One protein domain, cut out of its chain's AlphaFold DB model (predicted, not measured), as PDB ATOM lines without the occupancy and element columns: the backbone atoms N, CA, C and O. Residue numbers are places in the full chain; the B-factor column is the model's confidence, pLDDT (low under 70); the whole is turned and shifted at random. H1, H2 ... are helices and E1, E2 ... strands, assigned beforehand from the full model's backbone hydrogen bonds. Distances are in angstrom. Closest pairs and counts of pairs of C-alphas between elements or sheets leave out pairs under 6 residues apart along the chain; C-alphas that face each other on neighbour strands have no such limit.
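AT A GLANCE: This is residues 4 to 71 and 98 to 143 of the 187 residues of the protein "Nuclease-related domain-containing protein" of Chitinimonas taiwanensis DSM 18899 (UniProt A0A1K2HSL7). What is the main picture? A twisted sheet of four strands, E1 to E4, is the middle layer between two helices, H2 over one face and H3 over the other, while the short helix H1 lies close to H2. The long loop of residues 111 to 131 reaches away from this body, to 29 A from the mean of the C-alphas. What is it made of? The 114 residues printed include three named helices and four named strands, in the order H1 H2 E1 E2 E3 H3 E4; the sheet is mixed, E1 E2 E3 E4, and the class is mixed, with under half of the residues in named elements. The whole is compact, with a radius of gyration of the C-alphas of 15.3 A, but elongated in outline, 48 by 29 by 28 A.

IN THESE COORDINATES: What comes before the cut? H1 is residues 8 to 11, beginning at C-alpha 8 (-17.484, -0.033, -32.853), and H2 is residues 17 to 29, 18.2 A long. E1 is residues 35 to 38, E2 residues 51 to 55, and E3 residues 59 to 66, 22.9 A long. What comes after it? H3 is residues 98 to 110, 18.6 A long, and E4 is residues 132 to 138, 20.1 A long, ending at C-alpha 138 (-16.714, 0.368, -52.499).

HOW THE PARTS SIT: How is the sheet paired? E1 E2 E3 are a meander, each strand the antiparallel neighbour of the one before, and form two hairpins; N 35 and O 54 are 2.9 A apart, N 53 and O 61 2.8 A, both within hydrogen-bond range. E4 is parallel to E3, at 22 degrees, with N 62 and O 133 3.0 A apart. Where are the longer helices? H2 and H3 are on opposite faces in three layers, helices on both faces of a sheet: H2 over E2 and E3 at a height of 8.5 A, H3 over E3 and E4 at 8.7 A. Their closest C-alphas to E3 are Glu 19 and Val 65, 6.1 A, and Ala 99 and Ala 62, 5.8 A. And H1? It is close to H2 but not clearly touching, with the closest C-alphas, Leu 8 and Ala 23, 7.3 A apart. How do the helix backbones fare? Each O i to N i+4 pair of H3 is within hydrogen-bond range, as are 8 of 9 in H2; H1 is too short for one.

THE WHOLE: How far does it reach? The two C-alphas farthest apart, Gly 71 and Asp 121, are 49.1 A apart. Where is it cut, and which links are long? Residues 72 to 97 are not printed, and C-alphas 71 and 98 are 21.3 A apart across the cut; the links E1 to E2 and H3 to E4 are long. Where is confidence low? Residues 43 to 47 and 141 to 143 have pLDDT under 70.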
ATOM      1  N   LEU A   4     -18.119  -6.802 -33.525       91.25
ATOM      2  CA  LEU A   4     -17.002  -6.025 -34.062       91.25
ATOM      3  C   LEU A   4     -15.842  -5.951 -33.056       91.25
ATOM      4  O   LEU A   4     -16.046  -5.648 -31.880       91.25
ATOM      5  N   ILE A   5     -14.618  -6.203 -33.522       91.38
ATOM      6  CA  ILE A   5     -13.405  -6.252 -32.703       91.38
ATOM      7  C   ILE A   5     -12.333  -5.322 -33.307       91.38
ATOM      8  O   ILE A   5     -11.848  -5.579 -34.405       91.38
ATOM      9  N   PRO A   6     -11.895  -4.265 -32.606       90.12
ATOM     10  CA  PRO A   6     -12.431  -3.801 -31.331       90.12
ATOM     11  C   PRO A   6     -13.847  -3.220 -31.510       90.12
ATOM     12  O   PRO A   6     -14.249  -2.901 -32.631       90.12
ATOM     13  N   SER A   7     -14.598  -3.088 -30.408       89.88
ATOM     14  CA  SER A   7     -15.995  -2.617 -30.442       89.88
ATOM     15  C   SER A   7     -16.143  -1.315 -31.230       89.88
ATOM     16  O   SER A   7     -15.256  -0.457 -31.184       89.88
ATOM     17  N   LEU A   8     -17.271  -1.142 -31.922       86.56
ATOM     18  CA  LEU A   8     -17.484  -0.033 -32.853       86.56
ATOM     19  C   LEU A   8     -17.151   1.330 -32.236       86.56
ATOM     20  O   LEU A   8     -16.314   2.063 -32.761       86.56
ATOM     21  N   ASN A   9     -17.693   1.616 -31.052       88.31
ATOM     22  CA  ASN A   9     -17.463   2.875 -30.338       88.31
ATOM     23  C   ASN A   9     -15.976   3.191 -30.097       88.31
ATOM     24  O   ASN A   9     -15.590   4.357 -30.085       88.31
ATOM     25  N   SER A  10     -15.128   2.169 -29.950       87.75
ATOM     26  CA  SER A  10     -13.690   2.341 -29.705       87.75
ATOM     27  C   SER A  10     -12.867   2.646 -30.964       87.75
ATOM     28  O   SER A  10     -11.749   3.154 -30.867       87.75
ATOM     29  N   CYS A  11     -13.385   2.341 -32.157       87.38
ATOM     30  CA  CYS A  11     -12.671   2.525 -33.423       87.38
ATOM     31  C   CYS A  11     -13.294   3.579 -34.349       87.38
ATOM     32  O   CYS A  11     -12.611   4.025 -35.271       87.38
ATOM     33  N   LEU A  12     -14.504   4.083 -34.057       87.06
ATOM     34  CA  LEU A  12     -15.169   5.133 -34.847       87.06
ATOM     35  C   LEU A  12     -14.276   6.352 -35.128       87.06
ATOM     36  O   LEU A  12     -14.294   6.873 -36.237       87.06
ATOM     37  N   GLY A  13     -13.477   6.818 -34.166       86.44
ATOM     38  CA  GLY A  13     -12.601   7.983 -34.370       86.44
ATOM     39  C   GLY A  13     -11.502   7.773 -35.421       86.44
ATOM     40  O   GLY A  13     -11.029   8.743 -36.004       86.44
ATOM     41  N   ARG A  14     -11.119   6.517 -35.681       87.25
ATOM     42  CA  ARG A  14     -10.034   6.136 -36.602       87.25
ATOM     43  C   ARG A  14     -10.535   5.764 -37.998       87.25
ATOM     44  O   ARG A  14      -9.756   5.791 -38.941       87.25
ATOM     45  N   MET A  15     -11.822   5.444 -38.117       90.19
ATOM     46  CA  MET A  15     -12.420   4.976 -39.363       90.19
ATOM     47  C   MET A  15     -12.696   6.104 -40.358       90.19
ATOM     48  O   MET A  15     -13.248   7.157 -40.001       90.19
ATOM     49  N   THR A  16     -12.444   5.828 -41.638       89.44
ATOM     50  CA  THR A  16     -12.964   6.654 -42.734       89.44
ATOM     51  C   THR A  16     -14.497   6.610 -42.782       89.44
ATOM     52  O   THR A  16     -15.144   5.726 -42.214       89.44
ATOM     53  N   SER A  17     -15.125   7.563 -43.474       86.94
ATOM     54  CA  SER A  17     -16.586   7.574 -43.645       86.94
ATOM     55  C   SER A  17     -17.104   6.282 -44.294       86.94
ATOM     56  O   SER A  17     -18.143   5.763 -43.881       86.94
ATOM     57  N   GLY A  18     -16.373   5.743 -45.274       84.88
ATOM     58  CA  GLY A  18     -16.669   4.458 -45.905       84.88
ATOM     59  C   GLY A  18     -16.583   3.277 -44.938       84.88
ATOM     60  O   GLY A  18     -17.529   2.492 -44.852       84.88
ATOM     61  N   GLU A  19     -15.502   3.191 -44.159       89.94
ATOM     62  CA  GLU A  19     -15.317   2.152 -43.136       89.94
ATOM     63  C   GLU A  19     -16.403   2.202 -42.064       89.94
ATOM     64  O   GLU A  19     -16.990   1.167 -41.762       89.94
ATOM     65  N   LYS A  20     -16.758   3.392 -41.558       89.94
ATOM     66  CA  LYS A  20     -17.865   3.566 -40.599       89.94
ATOM     67  C   LYS A  20     -19.156   2.978 -41.147       89.94
ATOM     68  O   LYS A  20     -19.802   2.153 -40.507       89.94
ATOM     69  N   ARG A  21     -19.529   3.389 -42.364       86.06
ATOM     70  CA  ARG A  21     -20.749   2.921 -43.036       86.06
ATOM     71  C   ARG A  21     -20.749   1.410 -43.256       86.06
ATOM     72  O   ARG A  21     -21.828   0.817 -43.289       86.06
ATOM     73  N   PHE A  22     -19.586   0.807 -43.466       87.94
ATOM     74  CA  PHE A  22     -19.462  -0.635 -43.619       87.94
ATOM     75  C   PHE A  22     -19.534  -1.359 -42.269       87.94
ATOM     76  O   PHE A  22     -20.330  -2.284 -42.136       87.94
ATOM     77  N   ALA A  23     -18.827  -0.877 -41.246       87.75
ATOM     78  CA  ALA A  23     -18.847  -1.434 -39.894       87.75
ATOM     79  C   ALA A  23     -20.265  -1.467 -39.297       87.75
ATOM     80  O   ALA A  23     -20.703  -2.514 -38.827       87.75
ATOM     81  N   TYR A  24     -21.030  -0.372 -39.424       84.69
ATOM     82  CA  TYR A  24     -22.440  -0.338 -39.007       84.69
ATOM     83  C   TYR A  24     -23.303  -1.381 -39.733       84.69
ATOM     84  O   TYR A  24     -24.235  -1.932 -39.153       84.69
ATOM     85  N   ARG A  25     -23.026  -1.649 -41.018       84.38
ATOM     86  CA  ARG A  25     -23.758  -2.671 -41.783       84.38
ATOM     87  C   ARG A  25     -23.387  -4.076 -41.334       84.38
ATOM     88  O   ARG A  25     -24.293  -4.888 -41.216       84.38
ATOM     89  N   LEU A  26     -22.107  -4.349 -41.083       84.38
ATOM     90  CA  LEU A  26     -21.667  -5.643 -40.562       84.38
ATOM     91  C   LEU A  26     -22.358  -5.945 -39.229       84.38
ATOM     92  O   LEU A  26     -23.026  -6.963 -39.117       84.38
ATOM     93  N   GLU A  27     -22.285  -5.025 -38.266       83.69
ATOM     94  CA  GLU A  27     -22.896  -5.198 -36.940       83.69
ATOM     95  C   GLU A  27     -24.418  -5.413 -37.036       83.69
ATOM     96  O   GLU A  27     -24.971  -6.317 -36.408       83.69
ATOM     97  N   LYS A  28     -25.103  -4.614 -37.867       79.19
ATOM     98  CA  LYS A  28     -26.567  -4.641 -37.986       79.19
ATOM     99  C   LYS A  28     -27.118  -5.819 -38.788       79.19
ATOM    100  O   LYS A  28     -28.211  -6.281 -38.474       79.19
ATOM    101  N   LEU A  29     -26.445  -6.220 -39.865       79.38
ATOM    102  CA  LEU A  29     -27.015  -7.136 -40.860       79.38
ATOM    103  C   LEU A  29     -26.516  -8.570 -40.725       79.38
ATOM    104  O   LEU A  29     -27.205  -9.470 -41.189       79.38
ATOM    105  N   LEU A  30     -25.336  -8.778 -40.141       80.19
ATOM    106  CA  LEU A  30     -24.808 -10.119 -39.936       80.19
ATOM    107  C   LEU A  30     -25.340 -10.732 -38.637       80.19
ATOM    108  O   LEU A  30     -25.623 -10.038 -37.648       80.19
ATOM    109  N   GLU A  31     -25.463 -12.055 -38.666       83.56
ATOM    110  CA  GLU A  31     -25.847 -12.879 -37.528       83.56
ATOM    111  C   GLU A  31     -24.823 -12.763 -36.374       83.56
ATOM    112  O   GLU A  31     -23.725 -12.226 -36.525       83.56
ATOM    113  N   ASP A  32     -25.202 -13.182 -35.169       89.62
ATOM    114  CA  ASP A  32     -24.370 -13.069 -33.959       89.62
ATOM    115  C   ASP A  32     -23.168 -14.026 -33.906       89.62
ATOM    116  O   ASP A  32     -22.241 -13.799 -33.129       89.62
ATOM    117  N   ASP A  33     -23.134 -15.034 -34.772       89.31
ATOM    118  CA  ASP A  33     -22.016 -15.964 -34.947       89.31
ATOM    119  C   ASP A  33     -20.880 -15.404 -35.828       89.31
ATOM    120  O   ASP A  33     -19.874 -16.079 -36.065       89.31
ATOM    121  N   TYR A  34     -21.010 -14.162 -36.300       91.12
ATOM    122  CA  TYR A  34     -19.968 -13.464 -37.041       91.12
ATOM    123  C   TYR A  34     -19.027 -12.678 -36.124       91.12
ATOM    124  O   TYR A  34     -19.445 -11.822 -35.340       91.12
ATOM    125  N   LEU A  35     -17.724 -12.886 -36.321       93.12
ATOM    126  CA  LEU A  35     -16.657 -12.073 -35.745       93.12
ATOM    127  C   LEU A  35     -16.061 -11.179 -36.833       93.12
ATOM    128  O   LEU A  35     -15.576 -11.659 -37.855       93.12
ATOM    129  N   CYS A  36     -16.113  -9.870 -36.622       93.12
ATOM    130  CA  CYS A  36     -15.660  -8.868 -37.577       93.12
ATOM    131  C   CYS A  36     -14.527  -8.055 -36.957       93.12
ATOM    132  O   CYS A  36     -14.750  -7.171 -36.137       93.12
ATOM    133  N   TRP A  37     -13.297  -8.328 -37.357       93.50
ATOM    134  CA  TRP A  37     -12.147  -7.553 -36.925       93.50
ATOM    135  C   TRP A  37     -11.923  -6.334 -37.813       93.50
ATOM    136  O   TRP A  37     -12.000  -6.454 -39.032       93.50
ATOM    137  N   TYR A  38     -11.587  -5.196 -37.209       92.00
ATOM    138  CA  TYR A  38     -11.193  -3.964 -37.893       92.00
ATOM    139  C   TYR A  38      -9.715  -3.643 -37.635       92.00
ATOM    140  O   TYR A  38      -9.265  -3.711 -36.489       92.00
ATOM    141  N   ASP A  39      -8.983  -3.250 -38.683       86.19
ATOM    142  CA  ASP A  39      -7.586  -2.781 -38.602       86.19
ATOM    143  C   ASP A  39      -6.655  -3.790 -37.887       86.19
ATOM    144  O   ASP A  39      -5.811  -3.443 -37.054       86.19
ATOM    145  N   VAL A  40      -6.824  -5.084 -38.192       81.88
ATOM    146  CA  VAL A  40      -6.020  -6.152 -37.583       81.88
ATOM    147  C   VAL A  40      -4.715  -6.361 -38.335       81.88
ATOM    148  O   VAL A  40      -4.674  -6.590 -39.543       81.88
ATOM    149  N   THR A  41      -3.618  -6.338 -37.582       77.31
ATOM    150  CA  THR A  41      -2.299  -6.727 -38.077       77.31
ATOM    151  C   THR A  41      -2.127  -8.229 -38.042       77.31
ATOM    152  O   THR A  41      -2.279  -8.843 -36.986       77.31
ATOM    153  N   VAL A  42      -1.675  -8.794 -39.159       73.69
ATOM    154  CA  VAL A  42      -1.283 -10.200 -39.223       73.69
ATOM    155  C   VAL A  42       0.145 -10.334 -39.750       73.69
ATOM    156  O   VAL A  42       0.537  -9.709 -40.739       73.69
ATOM    157  N   GLY A  43       0.934 -11.169 -39.068       66.56
ATOM    158  CA  GLY A  43       2.315 -11.482 -39.429       66.56
ATOM    159  C   GLY A  43       3.316 -10.335 -39.233       66.56
ATOM    160  O   GLY A  43       3.002  -9.244 -38.761       66.56
ATOM    161  N   VAL A  44       4.564 -10.599 -39.623       55.31
ATOM    162  CA  VAL A  44       5.717  -9.711 -39.364       55.31
ATOM    163  C   VAL A  44       5.688  -8.441 -40.225       55.31
ATOM    164  O   VAL A  44       6.194  -7.398 -39.824       55.31
ATOM    165  N   LYS A  45       5.055  -8.501 -41.404       59.34
ATOM    166  CA  LYS A  45       5.002  -7.392 -42.374       59.34
ATOM    167  C   LYS A  45       3.895  -6.358 -42.096       59.34
ATOM    168  O   LYS A  45       3.669  -5.514 -42.955       59.34
ATOM    169  N   ARG A  46       3.202  -6.425 -40.945       61.59
ATOM    170  CA  ARG A  46       2.106  -5.510 -40.538       61.59
ATOM    171  C   ARG A  46       1.142  -5.158 -41.684       61.59
ATOM    172  O   ARG A  46       0.752  -4.004 -41.830       61.59
ATOM    173  N   ARG A  47       0.757  -6.138 -42.509       64.69
ATOM    174  CA  ARG A  47      -0.300  -5.908 -43.501       64.69
ATOM    175  C   ARG A  47      -1.630  -5.825 -42.763       64.69
ATOM    176  O   ARG A  47      -1.854  -6.612 -41.842       64.69
ATOM    177  N   ARG A  48      -2.454  -4.851 -43.139       73.12
ATOM    178  CA  ARG A  48      -3.730  -4.547 -42.492       73.12
ATOM    179  C   ARG A  48      -4.789  -4.357 -43.572       73.12
ATOM    180  O   ARG A  48      -4.652  -3.401 -44.329       73.12
ATOM    181  N   PRO A  49      -5.764  -5.263 -43.717       77.50
ATOM    182  CA  PRO A  49      -6.982  -4.940 -44.415       77.50
ATOM    183  C   PRO A  49      -7.820  -4.085 -43.473       77.50
ATOM    184  O   PRO A  49      -7.640  -4.113 -42.248       77.50
ATOM    185  N   ASP A  50      -8.798  -3.407 -44.041       88.31
ATOM    186  CA  ASP A  50      -9.754  -2.681 -43.220       88.31
ATOM    187  C   ASP A  50     -10.571  -3.648 -42.352       88.31
ATOM    188  O   ASP A  50     -10.741  -3.393 -41.160       88.31
ATOM    189  N   PHE A  51     -11.011  -4.794 -42.898       92.38
ATOM    190  CA  PHE A  51     -11.792  -5.784 -42.151       92.38
ATOM    191  C   PHE A  51     -11.357  -7.234 -42.391       92.38
ATOM    192  O   PHE A  51     -10.998  -7.629 -43.500       92.38
ATOM    193  N   LEU A  52     -11.470  -8.061 -41.353       93.00
ATOM    194  CA  LEU A  52     -11.415  -9.519 -41.434       93.00
ATOM    195  C   LEU A  52     -12.696 -10.080 -40.815       93.00
ATOM    196  O   LEU A  52     -12.981  -9.826 -39.652       93.00
ATOM    197  N   VAL A  53     -13.480 -10.820 -41.590       92.75
ATOM    198  CA  VAL A  53     -14.786 -11.344 -41.181       92.75
ATOM    199  C   VAL A  53     -14.711 -12.862 -41.105       92.75
ATOM    200  O   VAL A  53     -14.360 -13.504 -42.091       92.75
ATOM    201  N   LEU A  54     -15.045 -13.439 -39.959       91.56
ATOM    202  CA  LEU A  54     -15.145 -14.878 -39.749       91.56
ATOM    203  C   LEU A  54     -16.584 -15.237 -39.416       91.56
ATOM    204  O   LEU A  54     -17.175 -14.661 -38.507       91.56
ATOM    205  N   ASN A  55     -17.095 -16.254 -40.093       90.69
ATOM    206  CA  ASN A  55     -18.202 -17.051 -39.597       90.69
ATOM    207  C   ASN A  55     -17.709 -18.504 -39.499       90.69
ATOM    208  O   ASN A  55     -17.197 -19.022 -40.496       90.69
ATOM    209  N   PRO A  56     -17.842 -19.181 -38.348       83.06
ATOM    210  CA  PRO A  56     -17.317 -20.534 -38.162       83.06
ATOM    211  C   PRO A  56     -17.812 -21.566 -39.188       83.06
ATOM    212  O   PRO A  56     -17.097 -22.515 -39.493       83.06
ATOM    213  N   GLN A  57     -19.011 -21.377 -39.747       83.00
ATOM    214  CA  GLN A  57     -19.610 -22.284 -40.730       83.00
ATOM    215  C   GLN A  57     -19.363 -21.852 -42.183       83.00
ATOM    216  O   GLN A  57     -19.335 -22.690 -43.084       83.00
ATOM    217  N   ARG A  58     -19.201 -20.548 -42.438       82.94
ATOM    218  CA  ARG A  58     -19.080 -19.972 -43.793       82.94
ATOM    219  C   ARG A  58     -17.648 -19.576 -44.163       82.94
ATOM    220  O   ARG A  58     -17.380 -19.366 -45.343       82.94
ATOM    221  N   GLY A  59     -16.738 -19.510 -43.195       89.94
ATOM    222  CA  GLY A  59     -15.312 -19.265 -43.391       89.94
ATOM    223  C   GLY A  59     -14.855 -17.825 -43.165       89.94
ATOM    224  O   GLY A  59     -15.502 -17.045 -42.466       89.94
ATOM    225  N   LEU A  60     -13.692 -17.499 -43.737       90.44
ATOM    226  CA  LEU A  60     -12.925 -16.282 -43.449       90.44
ATOM    227  C   LEU A  60     -12.834 -15.342 -44.663       90.44
ATOM    228  O   LEU A  60     -12.489 -15.767 -45.763       90.44
ATOM    229  N   LEU A  61     -13.066 -14.045 -44.481       92.12
ATOM    230  CA  LEU A  61     -13.082 -13.063 -45.566       92.12
ATOM    231  C   LEU A  61     -12.301 -11.800 -45.191       92.12
ATOM    232  O   LEU A  61     -12.682 -11.086 -44.268       92.12
ATOM    233  N   ALA A  62     -11.227 -11.501 -45.925       91.88
ATOM    234  CA  ALA A  62     -10.501 -10.236 -45.789       91.88
ATOM    235  C   ALA A  62     -11.065  -9.176 -46.743       91.88
ATOM    236  O   ALA A  62     -11.167  -9.410 -47.946       91.88
ATOM    237  N   LEU A  63     -11.406  -7.999 -46.233       91.19
ATOM    238  CA  LEU A  63     -12.029  -6.933 -47.006       91.19
ATOM    239  C   LEU A  63     -11.243  -5.639 -46.876       91.19
ATOM    240  O   LEU A  63     -11.003  -5.149 -45.776       91.19
ATOM    241  N   GLU A  64     -10.902  -5.071 -48.023       89.31
ATOM    242  CA  GLU A  64     -10.419  -3.701 -48.128       89.31
ATOM    243  C   GLU A  64     -11.608  -2.793 -48.447       89.31
ATOM    244  O   GLU A  64     -12.434  -3.126 -49.297       89.31
ATOM    245  N   VAL A  65     -11.718  -1.649 -47.788       89.06
ATOM    246  CA  VAL A  65     -12.791  -0.676 -47.976       89.06
ATOM    247  C   VAL A  65     -12.215   0.575 -48.626       89.06
ATOM    248  O   VAL A  65     -11.166   1.100 -48.254       89.06
ATOM    249  N   LYS A  66     -12.912   1.078 -49.641       86.44
ATOM    250  CA  LYS A  66     -12.587   2.356 -50.269       86.44
ATOM    251  C   LYS A  66     -13.839   3.190 -50.442       86.44
ATOM    252  O   LYS A  66     -14.896   2.692 -50.824       86.44
ATOM    253  N   ASP A  67     -13.708   4.487 -50.189       84.75
ATOM    254  CA  ASP A  67     -14.787   5.465 -50.370       84.75
ATOM    255  C   ASP A  67     -14.821   6.025 -51.810       84.75
ATOM    256  O   ASP A  67     -15.190   7.175 -52.057       84.75
ATOM    257  N   TRP A  68     -14.397   5.209 -52.777       83.50
ATOM    258  CA  TRP A  68     -14.317   5.572 -54.191       83.50
ATOM    259  C   TRP A  68     -15.662   5.373 -54.887       83.50
ATOM    260  O   TRP A  68     -16.405   4.448 -54.558       83.50
ATOM    261  N   LYS A  69     -15.937   6.211 -55.890       79.19
ATOM    262  CA  LYS A  69     -17.033   6.004 -56.851       79.19
ATOM    263  C   LYS A  69     -16.514   5.153 -58.009       79.19
ATOM    264  O   LYS A  69     -15.387   5.393 -58.437       79.19
ATOM    265  N   ILE A  70     -17.285   4.237 -58.598       76.56
ATOM    266  CA  ILE A  70     -16.755   3.463 -59.750       76.56
ATOM    267  C   ILE A  70     -16.387   4.394 -60.907       76.56
ATOM    268  O   ILE A  70     -15.352   4.192 -61.529       76.56
ATOM    269  N   GLY A  71     -17.146   5.475 -61.116       75.62
ATOM    270  CA  GLY A  71     -16.817   6.503 -62.113       75.62
ATOM    271  C   GLY A  71     -15.474   7.219 -61.904       75.62
ATOM    272  O   GLY A  71     -14.960   7.801 -62.855       75.62
ATOM    273  N   LYS A  98      -3.926  -6.001 -52.128       89.06
ATOM    274  CA  LYS A  98      -3.670  -5.789 -50.689       89.06
ATOM    275  C   LYS A  98      -4.453  -6.797 -49.833       89.06
ATOM    276  O   LYS A  98      -3.853  -7.480 -48.999       89.06
ATOM    277  N   ALA A  99      -5.751  -6.960 -50.100       89.75
ATOM    278  CA  ALA A  99      -6.608  -7.919 -49.398       89.75
ATOM    279  C   ALA A  99      -6.192  -9.382 -49.652       89.75
ATOM    280  O   ALA A  99      -6.154 -10.189 -48.717       89.75
ATOM    281  N   ARG A 100      -5.820  -9.727 -50.895       89.19
ATOM    282  CA  ARG A 100      -5.320 -11.061 -51.267       89.19
ATOM    283  C   ARG A 100      -4.034 -11.420 -50.530       89.19
ATOM    284  O   ARG A 100      -3.910 -12.514 -49.983       89.19
ATOM    285  N   ASP A 101      -3.071 -10.509 -50.528       90.44
ATOM    286  CA  ASP A 101      -1.789 -10.721 -49.862       90.44
ATOM    287  C   ASP A 101      -1.988 -10.913 -48.360       90.44
ATOM    288  O   ASP A 101      -1.368 -11.790 -47.759       90.44
ATOM    289  N   PHE A 102      -2.882 -10.130 -47.753       90.50
ATOM    290  CA  PHE A 102      -3.199 -10.282 -46.342       90.50
ATOM    291  C   PHE A 102      -3.846 -11.632 -46.014       90.50
ATOM    292  O   PHE A 102      -3.396 -12.303 -45.079       90.50
ATOM    293  N   ILE A 103      -4.881 -12.054 -46.758       91.25
ATOM    294  CA  ILE A 103      -5.555 -13.323 -46.448       91.25
ATOM    295  C   ILE A 103      -4.594 -14.503 -46.613       91.25
ATOM    296  O   ILE A 103      -4.617 -15.411 -45.791       91.25
ATOM    297  N   ASN A 104      -3.679 -14.462 -47.589       91.50
ATOM    298  CA  ASN A 104      -2.669 -15.508 -47.770       91.50
ATOM    299  C   ASN A 104      -1.740 -15.629 -46.554       91.50
ATOM    300  O   ASN A 104      -1.556 -16.727 -46.035       91.50
ATOM    301  N   VAL A 105      -1.227 -14.503 -46.044       91.00
ATOM    302  CA  VAL A 105      -0.405 -14.494 -44.819       91.00
ATOM    303  C   VAL A 105      -1.205 -15.005 -43.618       91.00
ATOM    304  O   VAL A 105      -0.677 -15.751 -42.796       91.00
ATOM    305  N   THR A 106      -2.483 -14.635 -43.527       91.00
ATOM    306  CA  THR A 106      -3.381 -15.099 -42.461       91.00
ATOM    307  C   THR A 106      -3.572 -16.609 -42.518       91.00
ATOM    308  O   THR A 106      -3.398 -17.288 -41.510       91.00
ATOM    309  N   ILE A 107      -3.842 -17.158 -43.701       91.69
ATOM    310  CA  ILE A 107      -4.030 -18.595 -43.898       91.69
ATOM    311  C   ILE A 107      -2.759 -19.365 -43.541       91.69
ATOM    312  O   ILE A 107      -2.844 -20.402 -42.888       91.69
ATOM    313  N   ASP A 108      -1.583 -18.876 -43.928       91.81
ATOM    314  CA  ASP A 108      -0.322 -19.559 -43.621       91.81
ATOM    315  C   ASP A 108       0.008 -19.570 -42.122       91.81
ATOM    316  O   ASP A 108       0.674 -20.489 -41.644       91.81
ATOM    317  N   LEU A 109      -0.489 -18.593 -41.360       90.94
ATOM    318  CA  LEU A 109      -0.424 -18.625 -39.900       90.94
ATOM    319  C   LEU A 109      -1.448 -19.595 -39.308       90.94
ATOM    320  O   LEU A 109      -1.084 -20.382 -38.441       90.94
ATOM    321  N   LEU A 110      -2.692 -19.576 -39.795       92.06
ATOM    322  CA  LEU A 110      -3.759 -20.462 -39.311       92.06
ATOM    323  C   LEU A 110      -3.450 -21.941 -39.566       92.06
ATOM    324  O   LEU A 110      -3.735 -22.777 -38.718       92.06
ATOM    325  N   LYS A 111      -2.786 -22.272 -40.679       93.38
ATOM    326  CA  LYS A 111      -2.345 -23.645 -40.990       93.38
ATOM    327  C   LYS A 111      -1.356 -24.236 -39.978       93.38
ATOM    328  O   LYS A 111      -1.053 -25.421 -40.065       93.38
ATOM    329  N   ARG A 112      -0.803 -23.431 -39.066       93.06
ATOM    330  CA  ARG A 112       0.081 -23.923 -37.998       93.06
ATOM    331  C   ARG A 112      -0.685 -24.632 -36.888       93.06
ATOM    332  O   ARG A 112      -0.058 -25.348 -36.117       93.06
ATOM    333  N   ASP A 113      -1.997 -24.427 -36.806       93.75
ATOM    334  CA  ASP A 113      -2.866 -25.124 -35.868       93.75
ATOM    335  C   ASP A 113      -3.459 -26.376 -36.540       93.75
ATOM    336  O   ASP A 113      -4.251 -26.243 -37.481       93.75
ATOM    337  N   PRO A 114      -3.108 -27.593 -36.081       91.88
ATOM    338  CA  PRO A 114      -3.651 -28.829 -36.634       91.88
ATOM    339  C   PRO A 114      -5.181 -28.922 -36.566       91.88
ATOM    340  O   PRO A 114      -5.770 -29.575 -37.422       91.88
ATOM    341  N   LEU A 115      -5.834 -28.257 -35.602       91.88
ATOM    342  CA  LEU A 115      -7.297 -28.258 -35.476       91.88
ATOM    343  C   LEU A 115      -7.989 -27.491 -36.605       91.88
ATOM    344  O   LEU A 115      -9.172 -27.700 -36.869       91.88
ATOM    345  N   LEU A 116      -7.259 -26.607 -37.283       92.44
ATOM    346  CA  LEU A 116      -7.769 -25.844 -38.415       92.44
ATOM    347  C   LEU A 116      -7.477 -26.520 -39.754       92.44
ATOM    348  O   LEU A 116      -7.840 -25.955 -40.785       92.44
ATOM    349  N   LEU A 117      -6.844 -27.698 -39.772       94.00
ATOM    350  CA  LEU A 117      -6.502 -28.424 -40.993       94.00
ATOM    351  C   LEU A 117      -7.497 -29.542 -41.308       94.00
ATOM    352  O   LEU A 117      -8.019 -30.217 -40.428       94.00
ATOM    353  N   GLN A 118      -7.732 -29.750 -42.601       92.25
ATOM    354  CA  GLN A 118      -8.467 -30.907 -43.106       92.25
ATOM    355  C   GLN A 118      -7.803 -32.213 -42.654       92.25
ATOM    356  O   GLN A 118      -6.572 -32.294 -42.586       92.25
ATOM    357  N   ALA A 119      -8.626 -33.233 -42.400       90.12
ATOM    358  CA  ALA A 119      -8.164 -34.545 -41.960       90.12
ATOM    359  C   ALA A 119      -7.150 -35.163 -42.951       90.12
ATOM    360  O   ALA A 119      -7.244 -34.893 -44.152       90.12
ATOM    361  N   PRO A 120      -6.186 -35.985 -42.484       89.44
ATOM    362  CA  PRO A 120      -5.107 -36.515 -43.325       89.44
ATOM    363  C   PRO A 120      -5.558 -37.326 -44.550       89.44
ATOM    364  O   PRO A 120      -4.837 -37.376 -45.547       89.44
ATOM    365  N   ASP A 121      -6.735 -37.940 -44.484       92.00
ATOM    366  CA  ASP A 121      -7.372 -38.748 -45.527       92.00
ATOM    367  C   ASP A 121      -8.217 -37.924 -46.524       92.00
ATOM    368  O   ASP A 121      -8.746 -38.461 -47.499       92.00
ATOM    369  N   SER A 122      -8.326 -36.607 -46.327       91.69
ATOM    370  CA  SER A 122      -9.065 -35.704 -47.210       91.69
ATOM    371  C   SER A 122      -8.326 -35.426 -48.524       91.69
ATOM    372  O   SER A 122      -7.109 -35.279 -48.582       91.69
ATOM    373  N   ARG A 123      -9.071 -35.182 -49.611       87.88
ATOM    374  CA  ARG A 123      -8.497 -34.633 -50.861       87.88
ATOM    375  C   ARG A 123      -7.813 -33.270 -50.646       87.88
ATOM    376  O   ARG A 123      -6.993 -32.852 -51.461       87.88
ATOM    377  N   TYR A 124      -8.162 -32.571 -49.568       86.00
ATOM    378  CA  TYR A 124      -7.665 -31.241 -49.230       86.00
ATOM    379  C   TYR A 124      -6.702 -31.250 -48.032       86.00
ATOM    380  O   TYR A 124      -6.562 -30.220 -47.372       86.00
ATOM    381  N   THR A 125      -6.035 -32.370 -47.739       90.38
ATOM    382  CA  THR A 125      -5.058 -32.479 -46.640       90.38
ATOM    383  C   THR A 125      -4.057 -31.320 -46.627       90.38
ATOM    384  O   THR A 125      -3.524 -30.906 -47.661       90.38
ATOM    385  N   GLY A 126      -3.832 -30.750 -45.439       88.00
ATOM    386  CA  GLY A 126      -2.966 -29.581 -45.240       88.00
ATOM    387  C   GLY A 126      -3.574 -28.238 -45.679       88.00
ATOM    388  O   GLY A 126      -2.915 -27.197 -45.589       88.00
ATOM    389  N   LYS A 127      -4.824 -28.219 -46.159       89.62
ATOM    390  CA  LYS A 127      -5.628 -26.996 -46.325       89.62
ATOM    391  C   LYS A 127      -6.477 -26.753 -45.083       89.62
ATOM    392  O   LYS A 127      -6.669 -27.652 -44.270       89.62
ATOM    393  N   LEU A 128      -6.993 -25.532 -44.958       89.19
ATOM    394  CA  LEU A 128      -7.891 -25.192 -43.863       89.19
ATOM    395  C   LEU A 128      -9.214 -25.967 -43.955       89.19
ATOM    396  O   LEU A 128      -9.711 -26.233 -45.052       89.19
ATOM    397  N   VAL A 129      -9.803 -26.278 -42.798       90.00
ATOM    398  CA  VAL A 129     -11.147 -26.879 -42.677       90.00
ATOM    399  C   VAL A 129     -12.255 -25.966 -43.195       90.00
ATOM    400  O   VAL A 129     -13.320 -26.442 -43.576       90.00
ATOM    401  N   MET A 130     -11.991 -24.662 -43.249       87.56
ATOM    402  CA  MET A 130     -12.937 -23.635 -43.668       87.56
ATOM    403  C   MET A 130     -12.508 -22.959 -44.976       87.56
ATOM    404  O   MET A 130     -11.306 -22.809 -45.236       87.56
ATOM    405  N   PRO A 131     -13.468 -22.505 -45.801       89.56
ATOM    406  CA  PRO A 131     -13.157 -21.697 -46.969       89.56
ATOM    407  C   PRO A 131     -12.650 -20.313 -46.549       89.56
ATOM    408  O   PRO A 131     -12.908 -19.828 -45.446       89.56
ATOM    409  N   TYR A 132     -11.934 -19.654 -47.455       90.19
ATOM    410  CA  TYR A 132     -11.495 -18.283 -47.247       90.19
ATOM    411  C   TYR A 132     -11.481 -17.484 -48.547       90.19
ATOM    412  O   TYR A 132     -11.382 -18.043 -49.641       90.19
ATOM    413  N   GLY A 133     -11.552 -16.162 -48.425       90.06
ATOM    414  CA  GLY A 133     -11.577 -15.255 -49.561       90.06
ATOM    415  C   GLY A 133     -11.077 -13.858 -49.229       90.06
ATOM    416  O   GLY A 133     -10.722 -13.537 -48.093       90.06
ATOM    417  N   HIS A 134     -11.057 -13.013 -50.252       89.12
ATOM    418  CA  HIS A 134     -10.759 -11.596 -50.121       89.12
ATOM    419  C   HIS A 134     -11.651 -10.773 -51.052       89.12
ATOM    420  O   HIS A 134     -12.149 -11.290 -52.054       89.12
ATOM    421  N   GLY A 135     -11.834  -9.494 -50.742       87.12
ATOM    422  CA  GLY A 135     -12.671  -8.601 -51.534       87.12
ATOM    423  C   GLY A 135     -12.374  -7.123 -51.316       87.12
ATOM    424  O   GLY A 135     -11.635  -6.736 -50.414       87.12
ATOM    425  N   LEU A 136     -12.969  -6.305 -52.181       82.94
ATOM    426  CA  LEU A 136     -12.955  -4.849 -52.113       82.94
ATOM    427  C   LEU A 136     -14.392  -4.363 -51.948       82.94
ATOM    428  O   LEU A 136     -15.267  -4.716 -52.738       82.94
ATOM    429  N   VAL A 137     -14.619  -3.529 -50.943       85.31
ATOM    430  CA  VAL A 137     -15.891  -2.867 -50.677       85.31
ATOM    431  C   VAL A 137     -15.776  -1.415 -51.112       85.31
ATOM    432  O   VAL A 137     -15.001  -0.640 -50.556       85.31
ATOM    433  N   LEU A 138     -16.587  -1.026 -52.089       81.69
ATOM    434  CA  LEU A 138     -16.714   0.368 -52.499       81.69
ATOM    435  C   LEU A 138     -17.876   1.010 -51.738       81.69
ATOM    436  O   LEU A 138     -19.040   0.926 -52.131       81.69
ATOM    437  N   ALA A 139     -17.562   1.625 -50.601       77.12
ATOM    438  CA  ALA A 139     -18.556   2.086 -49.636       77.12
ATOM    439  C   ALA A 139     -19.314   3.353 -50.078       77.12
ATOM    440  O   ALA A 139     -20.305   3.718 -49.433       77.12
ATOM    441  N   ASN A 140     -18.858   4.037 -51.135       72.50
ATOM    442  CA  ASN A 140     -19.480   5.252 -51.687       72.50
ATOM    443  C   ASN A 140     -20.460   4.989 -52.833       72.50
ATOM    444  O   ASN A 140     -21.045   5.919 -53.384       72.50
ATOM    445  N   ASN A 141     -20.656   3.729 -53.212       59.47
ATOM    446  CA  ASN A 141     -21.536   3.387 -54.322       59.47
ATOM    447  C   ASN A 141     -22.962   3.197 -53.811       59.47
ATOM    448  O   ASN A 141     -23.509   2.099 -53.806       59.47
ATOM    449  N   ALA A 142     -23.575   4.288 -53.360       51.66
ATOM    450  CA  ALA A 142     -25.024   4.365 -53.213       51.66
ATOM    451  C   ALA A 142     -25.681   4.760 -54.547       51.66
ATOM    452  O   ALA A 142     -26.677   5.487 -54.554       51.66
ATOM    453  N   SER A 143     -25.109   4.349 -55.686       51.16
ATOM    454  CA  SER A 143     -25.764   4.616 -56.957       51.16
ATOM    455  C   SER A 143     -26.986   3.712 -57.057       51.16
ATOM    456  O   SER A 143     -26.929   2.498 -56.860       51.16
TER     457      SER A 143